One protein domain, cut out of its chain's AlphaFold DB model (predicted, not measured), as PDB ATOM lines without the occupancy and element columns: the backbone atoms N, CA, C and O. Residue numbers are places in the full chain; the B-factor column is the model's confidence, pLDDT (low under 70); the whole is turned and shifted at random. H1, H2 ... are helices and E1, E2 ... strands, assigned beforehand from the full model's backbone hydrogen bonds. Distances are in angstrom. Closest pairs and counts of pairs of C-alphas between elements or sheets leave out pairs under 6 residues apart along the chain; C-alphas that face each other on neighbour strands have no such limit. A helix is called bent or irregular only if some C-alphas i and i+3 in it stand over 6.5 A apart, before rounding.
ATOM      1  N   ALA A   2      54.705  57.698 134.514       86.06
ATOM      2  CA  ALA A   2      53.800  57.559 133.363       86.06
ATOM      3  C   ALA A   2      52.425  56.969 133.736       86.06
ATOM      4  O   ALA A   2      51.408  57.556 133.391       86.06
ATOM      5  N   GLU A   3      52.404  55.883 134.510       89.94
ATOM      6  CA  GLU A   3      51.165  55.261 135.001       89.94
ATOM      7  C   GLU A   3      50.344  56.216 135.882       89.94
ATOM      8  O   GLU A   3      49.166  56.433 135.628       89.94
ATOM      9  N   LEU A   4      50.982  56.881 136.856       91.19
ATOM     10  CA  LEU A   4      50.331  57.909 137.682       91.19
ATOM     11  C   LEU A   4      49.710  59.022 136.830       91.19
ATOM     12  O   LEU A   4      48.576  59.421 137.072       91.19
ATOM     13  N   ARG A   5      50.439  59.508 135.818       91.75
ATOM     14  CA  ARG A   5      49.939  60.530 134.893       91.75
ATOM     15  C   ARG A   5      48.714  60.031 134.128       91.75
ATOM     16  O   ARG A   5      47.724  60.751 134.072       91.75
ATOM     17  N   GLN A   6      48.763  58.810 133.597       92.38
ATOM     18  CA  GLN A   6      47.640  58.190 132.894       92.38
ATOM     19  C   GLN A   6      46.404  58.087 133.799       92.38
ATOM     20  O   GLN A   6      45.337  58.554 133.415       92.38
ATOM     21  N   VAL A   7      46.557  57.563 135.021       92.19
ATOM     22  CA  VAL A   7      45.452  57.419 135.984       92.19
ATOM     23  C   VAL A   7      44.843  58.776 136.345       92.19
ATOM     24  O   VAL A   7      43.623  58.927 136.324       92.19
ATOM     25  N   VAL A   8      45.667  59.781 136.657       94.06
ATOM     26  CA  VAL A   8      45.172  61.116 137.034       94.06
ATOM     27  C   VAL A   8      44.458  61.794 135.869       94.06
ATOM     28  O   VAL A   8      43.360  62.323 136.049       94.06
ATOM     29  N   ASN A   9      45.040  61.753 134.669       94.31
ATOM     30  CA  ASN A   9      44.454  62.415 133.509       94.31
ATOM     31  C   ASN A   9      43.205  61.702 132.986       94.31
ATOM     32  O   ASN A   9      42.311  62.377 132.486       94.31
ATOM     33  N   GLU A  10      43.078  60.386 133.164       92.56
ATOM     34  CA  GLU A  10      41.826  59.674 132.890       92.56
ATOM     35  C   GLU A  10      40.703  60.157 133.822       92.56
ATOM     36  O   GLU A  10      39.593  60.450 133.373       92.56
ATOM     37  N   VAL A  11      40.997  60.303 135.119       93.12
ATOM     38  CA  VAL A  11      40.033  60.821 136.104       93.12
ATOM     39  C   VAL A  11      39.649  62.265 135.789       93.12
ATOM     40  O   VAL A  11      38.464  62.597 135.804       93.12
ATOM     41  N   PHE A  12      40.621  63.123 135.465       92.56
ATOM     42  CA  PHE A  12      40.354  64.512 135.081       92.56
ATOM     43  C   PHE A  12      39.518  64.603 133.811       92.56
ATOM     44  O   PHE A  12      38.540  65.351 133.798       92.56
ATOM     45  N   LEU A  13      39.829  63.796 132.796       89.94
ATOM     46  CA  LEU A  13      39.067  63.770 131.558       89.94
ATOM     47  C   LEU A  13      37.612  63.360 131.803       89.94
ATOM     48  O   LEU A  13      36.693  64.004 131.305       89.94
ATOM     49  N   ARG A  14      37.377  62.336 132.626       87.62
ATOM     50  CA  ARG A  14      36.015  61.898 132.965       87.62
ATOM     51  C   ARG A  14      35.254  62.904 133.833       87.62
ATOM     52  O   ARG A  14      34.046  63.036 133.679       87.62
ATOM     53  N   ALA A  15      35.932  63.612 134.737       87.62
ATOM     54  CA  ALA A  15      35.284  64.541 135.668       87.62
ATOM     55  C   ALA A  15      35.097  65.968 135.121       87.62
ATOM     56  O   ALA A  15      34.221  66.708 135.582       87.62
ATOM     57  N   ARG A  16      35.957  66.398 134.192       84.69
ATOM     58  CA  ARG A  16      36.057  67.791 133.720       84.69
ATOM     59  C   ARG A  16      36.197  67.916 132.203       84.69
ATOM     60  O   ARG A  16      36.388  69.028 131.710       84.69
ATOM     61  N   GLY A  17      36.122  66.815 131.459       83.25
ATOM     62  CA  GLY A  17      36.438  66.816 130.033       83.25
ATOM     63  C   GLY A  17      37.871  67.294 129.788       83.25
ATOM     64  O   GLY A  17      38.769  67.084 130.601       83.25
ATOM     65  N   GLY A  18      38.088  68.005 128.682       84.19
ATOM     66  CA  GLY A  18      39.403  68.551 128.323       84.19
ATOM     67  C   GLY A  18      39.857  69.784 129.122       84.19
ATOM     68  O   GLY A  18      40.926  70.319 128.830       84.19
ATOM     69  N   ALA A  19      39.073  70.262 130.096       84.94
ATOM     70  CA  ALA A  19      39.360  71.513 130.806       84.94
ATOM     71  C   ALA A  19      40.535  71.409 131.797       84.94
ATOM     72  O   ALA A  19      41.163  72.423 132.102       84.94
ATOM     73  N   LEU A  20      40.849  70.206 132.294       90.69
ATOM     74  CA  LEU A  20      41.907  69.978 133.281       90.69
ATOM     75  C   LEU A  20      42.882  68.892 132.808       90.69
ATOM     76  O   LEU A  20      42.468  67.816 132.390       90.69
ATOM     77  N   TYR A  21      44.183  69.171 132.903       93.69
ATOM     78  CA  TYR A  21      45.260  68.262 132.502       93.69
ATOM     79  C   TYR A  21      46.468  68.423 133.429       93.69
ATOM     80  O   TYR A  21      46.903  69.546 133.692       93.69
ATOM     81  N   LEU A  22      47.044  67.307 133.880       94.25
ATOM     82  CA  LEU A  22      48.280  67.267 134.655       94.25
ATOM     83  C   LEU A  22      49.448  66.803 133.774       94.25
ATOM     84  O   LEU A  22      49.466  65.679 133.277       94.25
ATOM     85  N   SER A  23      50.479  67.641 133.648       94.25
ATOM     86  CA  SER A  23      51.787  67.199 133.152       94.25
ATOM     87  C   SER A  23      52.675  66.843 134.334       94.25
ATOM     88  O   SER A  23      52.826  67.636 135.261       94.25
ATOM     89  N   LEU A  24      53.257  65.647 134.288       93.38
ATOM     90  CA  LEU A  24      54.106  65.113 135.343       93.38
ATOM     91  C   LEU A  24      55.325  64.437 134.710       93.38
ATOM     92  O   LEU A  24      55.192  63.551 133.858       93.38
ATOM     93  N   ASP A  25      56.513  64.869 135.124       93.25
ATOM     94  CA  ASP A  25      57.805  64.317 134.713       93.25
ATOM     95  C   ASP A  25      58.835  64.505 135.840       93.25
ATOM     96  O   ASP A  25      58.559  65.164 136.842       93.25
ATOM     97  N   GLY A  26      60.014  63.912 135.683       93.62
ATOM     98  CA  GLY A  26      61.131  64.055 136.602       93.62
ATOM     99  C   GLY A  26      62.473  63.953 135.886       93.62
ATOM    100  O   GLY A  26      62.622  63.269 134.870       93.62
ATOM    101  N   VAL A  27      63.474  64.626 136.449       93.69
ATOM    102  CA  VAL A  27      64.873  64.534 136.021       93.69
ATOM    103  C   VAL A  27      65.687  63.986 137.195       93.69
ATOM    104  O   VAL A  27      65.574  64.523 138.299       93.69
ATOM    105  N   PRO A  28      66.482  62.915 137.006       93.38
ATOM    106  CA  PRO A  28      67.332  62.401 138.070       93.38
ATOM    107  C   PRO A  28      68.378  63.452 138.449       93.38
ATOM    108  O   PRO A  28      69.084  63.992 137.594       93.38
ATOM    109  N   LEU A  29      68.477  63.748 139.743       92.25
ATOM    110  CA  LEU A  29      69.465  64.689 140.250       92.25
ATOM    111  C   LEU A  29      70.773  63.966 140.578       92.25
ATOM    112  O   LEU A  29      70.768  62.903 141.191       92.25
ATOM    113  N   VAL A  30      71.896  64.576 140.198       91.25
ATOM    114  CA  VAL A  30      73.248  64.122 140.549       91.25
ATOM    115  C   VAL A  30      73.931  65.165 141.441       91.25
ATOM    116  O   VAL A  30      73.528  66.331 141.409       91.25
ATOM    117  N   PRO A  31      74.988  64.818 142.203       90.12
ATOM    118  CA  PRO A  31      75.690  65.770 143.071       90.12
ATOM    119  C   PRO A  31      76.122  67.072 142.371       90.12
ATOM    120  O   PRO A  31      76.062  68.145 142.966       90.12
ATOM    121  N   ALA A  32      76.468  67.004 141.079       87.50
ATOM    122  CA  ALA A  32      76.832  68.170 140.270       87.50
ATOM    123  C   ALA A  32      75.697  69.203 140.090       87.50
ATOM    124  O   ALA A  32      75.977  70.341 139.717       87.50
ATOM    125  N   HIS A  33      74.436  68.848 140.367       90.19
ATOM    126  CA  HIS A  33      73.301  69.777 140.318       90.19
ATOM    127  C   HIS A  33      73.161  70.640 141.580       90.19
ATOM    128  O   HIS A  33      72.492  71.664 141.542       90.19
ATOM    129  N   PHE A  34      73.794  70.275 142.697       87.44
ATOM    130  CA  PHE A  34      73.620  70.995 143.967       87.44
ATOM    131  C   PHE A  34      74.661  72.102 144.198       87.44
ATOM    132  O   PHE A  34      74.545  72.873 145.152       87.44
ATOM    133  N   GLY A  35      75.673  72.191 143.331       84.06
ATOM    134  CA  GLY A  35      76.744  73.180 143.407       84.06
ATOM    135  C   GLY A  35      76.491  74.437 142.573       84.06
ATOM    136  O   GLY A  35      75.607  74.483 141.718       84.06
ATOM    137  N   LYS A  36      77.330  75.452 142.803       88.50
ATOM    138  CA  LYS A  36      77.419  76.626 141.924       88.50
ATOM    139  C   LYS A  36      77.936  76.185 140.558       88.50
ATOM    140  O   LYS A  36      78.861  75.373 140.486       88.50
ATOM    141  N   ALA A  37      77.379  76.741 139.492       88.38
ATOM    142  CA  ALA A  37      77.756  76.369 138.135       88.38
ATOM    143  C   ALA A  37      78.128  77.599 137.304       88.38
ATOM    144  O   ALA A  37      77.431  78.607 137.391       88.38
ATOM    145  N   PRO A  38      79.192  77.534 136.488       90.62
ATOM    146  CA  PRO A  38      79.448  78.561 135.498       90.62
ATOM    147  C   PRO A  38      78.320  78.567 134.470       90.62
ATOM    148  O   PRO A  38      77.855  77.513 134.029       90.62
ATOM    149  N   VAL A  39      77.896  79.768 134.102       91.94
ATOM    150  CA  VAL A  39      76.861  80.010 133.098       91.94
ATOM    151  C   VAL A  39      77.449  80.783 131.931       91.94
ATOM    152  O   VAL A  39      78.235  81.714 132.107       91.94
ATOM    153  N   ARG A  40      77.043  80.410 130.720       90.12
ATOM    154  CA  ARG A  40      77.411  81.119 129.494       90.12
ATOM    155  C   ARG A  40      76.201  81.883 128.982       90.12
ATOM    156  O   ARG A  40      75.085  81.366 128.982       90.12
ATOM    157  N   LYS A  41      76.425  83.120 128.546       87.62
ATOM    158  CA  LYS A  41      75.395  83.916 127.880       87.62
ATOM    159  C   LYS A  41      75.221  83.401 126.452       87.62
ATOM    160  O   LYS A  41      76.206  83.258 125.734       87.62
ATOM    161  N   VAL A  42      73.982  83.147 126.057       87.94
ATOM    162  CA  VAL A  42      73.593  82.744 124.700       87.94
ATOM    163  C   VAL A  42      72.497  83.669 124.185       87.94
ATOM    164  O   VAL A  42      71.949  84.487 124.931       87.94
ATOM    165  N   GLU A  43      72.173  83.561 122.900       81.25
ATOM    166  CA  GLU A  43      70.999  84.236 122.355       81.25
ATOM    167  C   GLU A  43      69.743  83.757 123.101       81.25
ATOM    168  O   GLU A  43      69.500  82.560 123.236       81.25
ATOM    169  N   GLY A  44      68.984  84.698 123.664       74.62
ATOM    170  CA  GLY A  44      67.778  84.393 124.437       74.62
ATOM    171  C   GLY A  44      67.978  84.079 125.927       74.62
ATOM    172  O   GLY A  44      66.976  83.896 126.615       74.62
ATOM    173  N   GLY A  45      69.205  84.073 126.473       84.38
ATOM    174  CA  GLY A  45      69.391  83.931 127.926       84.38
ATOM    175  C   GLY A  45      70.752  83.405 128.388       84.38
ATOM    176  O   GLY A  45      71.804  83.798 127.884       84.38
ATOM    177  N   TYR A  46      70.716  82.533 129.397       87.25
ATOM    178  CA  TYR A  46      71.888  81.929 130.029       87.25
ATOM    179  C   TYR A  46      71.715  80.419 130.116       87.25
ATOM    180  O   TYR A  46      70.659  79.944 130.528       87.25
ATOM    181  N   VAL A  47      72.772  79.684 129.784       88.00
ATOM    182  CA  VAL A  47      72.802  78.219 129.848       88.00
ATOM    183  C   VAL A  47      73.890  77.749 130.801       88.00
ATOM    184  O   VAL A  47      74.955  78.367 130.903       88.00
ATOM    185  N   ALA A  48      73.623  76.638 131.481       88.25
ATOM    186  CA  ALA A  48      74.595  75.933 132.303       88.25
ATOM    187  C   ALA A  48      74.714  74.481 131.828       88.25
ATOM    188  O   ALA A  48      73.713  73.825 131.567       88.25
ATOM    189  N   GLU A  49      75.941  73.962 131.760       84.06
ATOM    190  CA  GLU A  49      76.198  72.540 131.464       84.06
ATOM    191  C   GLU A  49      76.057  71.652 132.719       84.06
ATOM    192  O   GLU A  49      75.986  70.430 132.627       84.06
ATOM    193  N   ARG A  50      76.033  72.264 133.912       85.94
ATOM    194  CA  ARG A  50      75.904  71.614 135.227       85.94
ATOM    195  C   ARG A  50      75.125  72.512 136.193       85.94
ATOM    196  O   ARG A  50      74.724  73.612 135.826       85.94
ATOM    197  N   GLY A  51      74.959  72.090 137.444       88.75
ATOM    198  CA  GLY A  51      74.169  72.836 138.427       88.75
ATOM    199  C   GLY A  51      72.664  72.631 138.254       88.75
ATOM    200  O   GLY A  51      72.211  71.944 137.340       88.75
ATOM    201  N   LEU A  52      71.885  73.204 139.170       92.12
ATOM    202  CA  LEU A  52      70.444  72.959 139.249       92.12
ATOM    203  C   LEU A  52      69.696  73.469 138.012       92.12
ATOM    204  O   LEU A  52      68.768  72.814 137.551       92.12
ATOM    205  N   ARG A  53      70.145  74.595 137.444       92.06
ATOM    206  CA  ARG A  53      69.600  75.168 136.208       92.06
ATOM    207  C   ARG A  53      69.561  74.155 135.063       92.06
ATOM    208  O   ARG A  53      68.526  74.018 134.435       92.06
ATOM    209  N   ALA A  54      70.638  73.397 134.844       91.00
ATOM    210  CA  ALA A  54      70.684  72.403 133.768       91.00
ATOM    211  C   ALA A  54      69.593  71.324 133.924       91.00
ATOM    212  O   ALA A  54      68.970  70.908 132.948       91.00
ATOM    213  N   ALA A  55      69.332  70.889 135.163       93.06
ATOM    214  CA  ALA A  55      68.280  69.920 135.461       93.06
ATOM    215  C   ALA A  55      66.870  70.516 135.311       93.06
ATOM    216  O   ALA A  55      65.964  69.830 134.838       93.06
ATOM    217  N   GLU A  56      66.681  71.779 135.701       92.75
ATOM    218  CA  GLU A  56      65.418  72.505 135.534       92.75
ATOM    219  C   GLU A  56      65.096  72.775 134.063       92.75
ATOM    220  O   GLU A  56      63.967  72.525 133.654       92.75
ATOM    221  N   ASP A  57      66.076  73.201 133.262       91.44
ATOM    222  CA  ASP A  57      65.910  73.448 131.824       91.44
ATOM    223  C   ASP A  57      65.482  72.156 131.098       91.44
ATOM    224  O   ASP A  57      64.562  72.150 130.274       91.44
ATOM    225  N   GLU A  58      66.098  71.020 131.449       93.38
ATOM    226  CA  GLU A  58      65.713  69.707 130.920       93.38
ATOM    227  C   GLU A  58      64.304  69.290 131.376       93.38
ATOM    228  O   GLU A  58      63.526  68.754 130.577       93.38
ATOM    229  N   LEU A  59      63.943  69.547 132.637       94.25
ATOM    230  CA  LEU A  59      62.602  69.265 133.154       94.25
ATOM    231  C   LEU A  59      61.540  70.129 132.457       94.25
ATOM    232  O   LEU A  59      60.508  69.604 132.033       94.25
ATOM    233  N   GLU A  60      61.798  71.429 132.289       93.12
ATOM    234  CA  GLU A  60      60.913  72.376 131.604       93.12
ATOM    235  C   GLU A  60      60.681  71.939 130.152       93.12
ATOM    236  O   GLU A  60      59.536  71.886 129.695       93.12
ATOM    237  N   ARG A  61      61.738  71.511 129.446       93.25
ATOM    238  CA  ARG A  61      61.645  70.974 128.081       93.25
ATOM    239  C   ARG A  61      60.756  69.729 128.004       93.25
ATOM    240  O   ARG A  61      59.913  69.627 127.106       93.25
ATOM    241  N   ARG A  62      60.914  68.782 128.936       94.69
ATOM    242  CA  ARG A  62      60.089  67.561 129.001       94.69
ATOM    243  C   ARG A  62      58.622  67.878 129.283       94.69
ATOM    244  O   ARG A  62      57.750  67.410 128.551       94.69
ATOM    245  N   ILE A  63      58.351  68.717 130.283       94.56
ATOM    246  CA  ILE A  63      56.996  69.162 130.645       94.56
ATOM    247  C   ILE A  63      56.343  69.915 129.478       94.56
ATOM    248  O   ILE A  63      55.189  69.656 129.144       94.56
ATOM    249  N   SER A  64      57.072  70.818 128.818       93.69
ATOM    250  CA  SER A  64      56.573  71.579 127.666       93.69
ATOM    251  C   SER A  64      56.183  70.660 126.500       93.69
ATOM    252  O   SER A  64      55.083  70.771 125.956       93.69
ATOM    253  N   SER A  65      57.021  69.664 126.188       93.31
ATOM    254  CA  SER A  65      56.712  68.637 125.181       93.31
ATOM    255  C   SER A  65      55.414  67.878 125.496       93.31
ATOM    256  O   SER A  65      54.577  67.686 124.611       93.31
ATOM    257  N   GLN A  66      55.195  67.508 126.762       91.75
ATOM    258  CA  GLN A  66      53.952  66.864 127.200       91.75
ATOM    259  C   GLN A  66      52.740  67.802 127.119       91.75
ATOM    260  O   GLN A  66      51.669  67.386 126.686       91.75
ATOM    261  N   LYS A  67      52.879  69.072 127.521       92.38
ATOM    262  CA  LYS A  67      51.791  70.067 127.457       92.38
ATOM    263  C   LYS A  67      51.309  70.328 126.027       92.38
ATOM    264  O   LYS A  67      50.134  70.645 125.853       92.38
ATOM    265  N   ASN A  68      52.183  70.150 125.034       92.69
ATOM    266  CA  ASN A  68      51.856  70.240 123.607       92.69
ATOM    267  C   ASN A  68      51.195  68.967 123.044       92.69
ATOM    268  O   ASN A  68      50.760  68.958 121.896       92.69
ATOM    269  N   ARG A  69      51.122  67.885 123.829       90.50
ATOM    270  CA  ARG A  69      50.564  66.577 123.444       90.50
ATOM    271  C   ARG A  69      49.624  66.048 124.531       90.50
ATOM    272  O   ARG A  69      49.790  64.929 125.011       90.50
ATOM    273  N   ARG A  70      48.676  66.884 124.968       91.62
ATOM    274  CA  ARG A  70      47.776  66.570 126.094       91.62
ATOM    275  C   ARG A  70      46.992  65.286 125.832       91.62
ATOM    276  O   ARG A  70      46.493  65.095 124.727       91.62
ATOM    277  N   PHE A  71      46.865  64.460 126.868       91.31
ATOM    278  CA  PHE A  71      46.117  63.198 126.876       91.31
ATOM    279  C   PHE A  71      46.660  62.095 125.957       91.31
ATOM    280  O   PHE A  71      46.041  61.039 125.855       91.31
ATOM    281  N   LEU A  72      47.819  62.279 125.316       89.94
ATOM    282  CA  LEU A  72      48.402  61.272 124.421       89.94
ATOM    283  C   LEU A  72      48.741  59.956 125.146       89.94
ATOM    284  O   LEU A  72      48.859  58.910 124.517       89.94
ATOM    285  N   GLU A  73      48.908  60.005 126.465       89.75
ATOM    286  CA  GLU A  73      49.128  58.849 127.329       89.75
ATOM    287  C   GLU A  73      47.875  58.002 127.602       89.75
ATOM    288  O   GLU A  73      48.001  56.938 128.206       89.75
ATOM    289  N   LEU A  74      46.680  58.457 127.211       91.56
ATOM    290  CA  LEU A  74      45.442  57.712 127.431       91.56
ATOM    291  C   LEU A  74      45.238  56.608 126.374       91.56
ATOM    292  O   LEU A  74      45.718  56.737 125.244       91.56
ATOM    293  N   PRO A  75      44.497  55.529 126.706       90.25
ATOM    294  CA  PRO A  75      44.155  54.479 125.750       90.25
ATOM    295  C   PRO A  75      43.429  55.023 124.516       90.25
ATOM    296  O   PRO A  75      42.674  55.999 124.595       90.25
ATOM    297  N   LYS A  76      43.621  54.364 123.366       87.44
ATOM    298  CA  LYS A  76      43.024  54.789 122.090       87.44
ATOM    299  C   LYS A  76      41.503  54.815 122.155       87.44
ATOM    300  O   LYS A  76      40.892  55.673 121.535       87.44
ATOM    301  N   GLU A  77      40.909  53.904 122.910       86.31
ATOM    302  CA  GLU A  77      39.469  53.771 123.101       86.31
ATOM    303  C   GLU A  77      38.912  54.993 123.847       86.31
ATOM    304  O   GLU A  77      37.920  55.584 123.425       86.31
ATOM    305  N   THR A  78      39.605  55.433 124.902       85.56
ATOM    306  CA  THR A  78      39.266  56.644 125.665       85.56
ATOM    307  C   THR A  78      39.398  57.898 124.807       85.56
ATOM    308  O   THR A  78      38.532  58.770 124.837       85.56
ATOM    309  N   LEU A  79      40.464  57.986 124.007       84.19
ATOM    310  CA  LEU A  79      40.652  59.095 123.072       84.19
ATOM    311  C   LEU A  79      39.599  59.085 121.960       84.19
ATOM    312  O   LEU A  79      39.074  60.138 121.618       84.19
ATOM    313  N   ALA A  80      39.240  57.918 121.426       84.38
ATOM    314  CA  ALA A  80      38.202  57.792 120.408       84.38
ATOM    315  C   ALA A  80      36.839  58.271 120.924       84.38
ATOM    316  O   ALA A  80      36.119  58.931 120.178       84.38
ATOM    317  N   ALA A  81      36.518  58.000 122.195       79.69
ATOM    318  CA  ALA A  81      35.307  58.497 122.847       79.69
ATOM    319  C   ALA A  81      35.275  60.033 122.955       79.69
ATOM    320  O   ALA A  81      34.212  60.629 122.825       79.69
ATOM    321  N   LEU A  82      36.432  60.683 123.134       77.94
ATOM    322  CA  LEU A  82      36.534  62.146 123.214       77.94
ATOM    323  C   LEU A  82      36.171  62.848 121.898       77.94
ATOM    324  O   LEU A  82      35.709  63.986 121.916       77.94
ATOM    325  N   PHE A  83      36.384  62.179 120.764       81.25
ATOM    326  CA  PHE A  83      36.065  62.704 119.436       81.25
ATOM    327  C   PHE A  83      34.682  62.273 118.924       81.25
ATOM    328  O   PHE A  83      34.340  62.584 117.784       81.25
TER     329      PHE A  83
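This is residues 2 to 83 of the 518 residues of a protein of Candidatus Acetothermia bacterium (UniProt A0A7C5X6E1). One long helix, H2, forms a bar between a strand hairpin, E1 and E2, at one end and two helices, H1 and H3, at the other; residues 20 to 36 run from H1 to the hairpin. The 82 printed residues, mostly helix, run H1, E1, E2, H2, H3, the sheet being antiparallel. The whole is loose, radius of gyration of the C-alphas 17.1 A, spanning 50 by 28 by 19 A.

Start at H1, residues 2 to 19, irregular with C-alphas 15 and 18 9.3 A apart; it is near H3, residues 76 to 82. Next find the hairpin of E1, residues 37 to 42, and E2, residues 45 to 48: N 40 and O 47 are 2.9 A apart, within hydrogen-bond range. H2, residues 51 to 67, has its closest C-alphas to E2 at Ala 54 and Ala 48, 5.5 A. H2 is apart from H1 and H3. Every O i to N i+4 pair is within hydrogen-bond range in H3, 12 of 14 in H1 and 12 of 13 in H2.

Find C-alpha 2 at (53.800, 57.559, 133.363), where H1 begins its 20.2 A. H2 runs 25.1 A from C-alpha 51 at (74.169, 72.836, 138.427); H3 ends at C-alpha 82, (36.534, 62.146, 123.214).

The C-alphas farthest apart, Pro 38 and Ala 81, stand 50.1 A apart. The H1 to E1 link is long; the printed part has no cut, and no printed residue is under 70 in pLDDT.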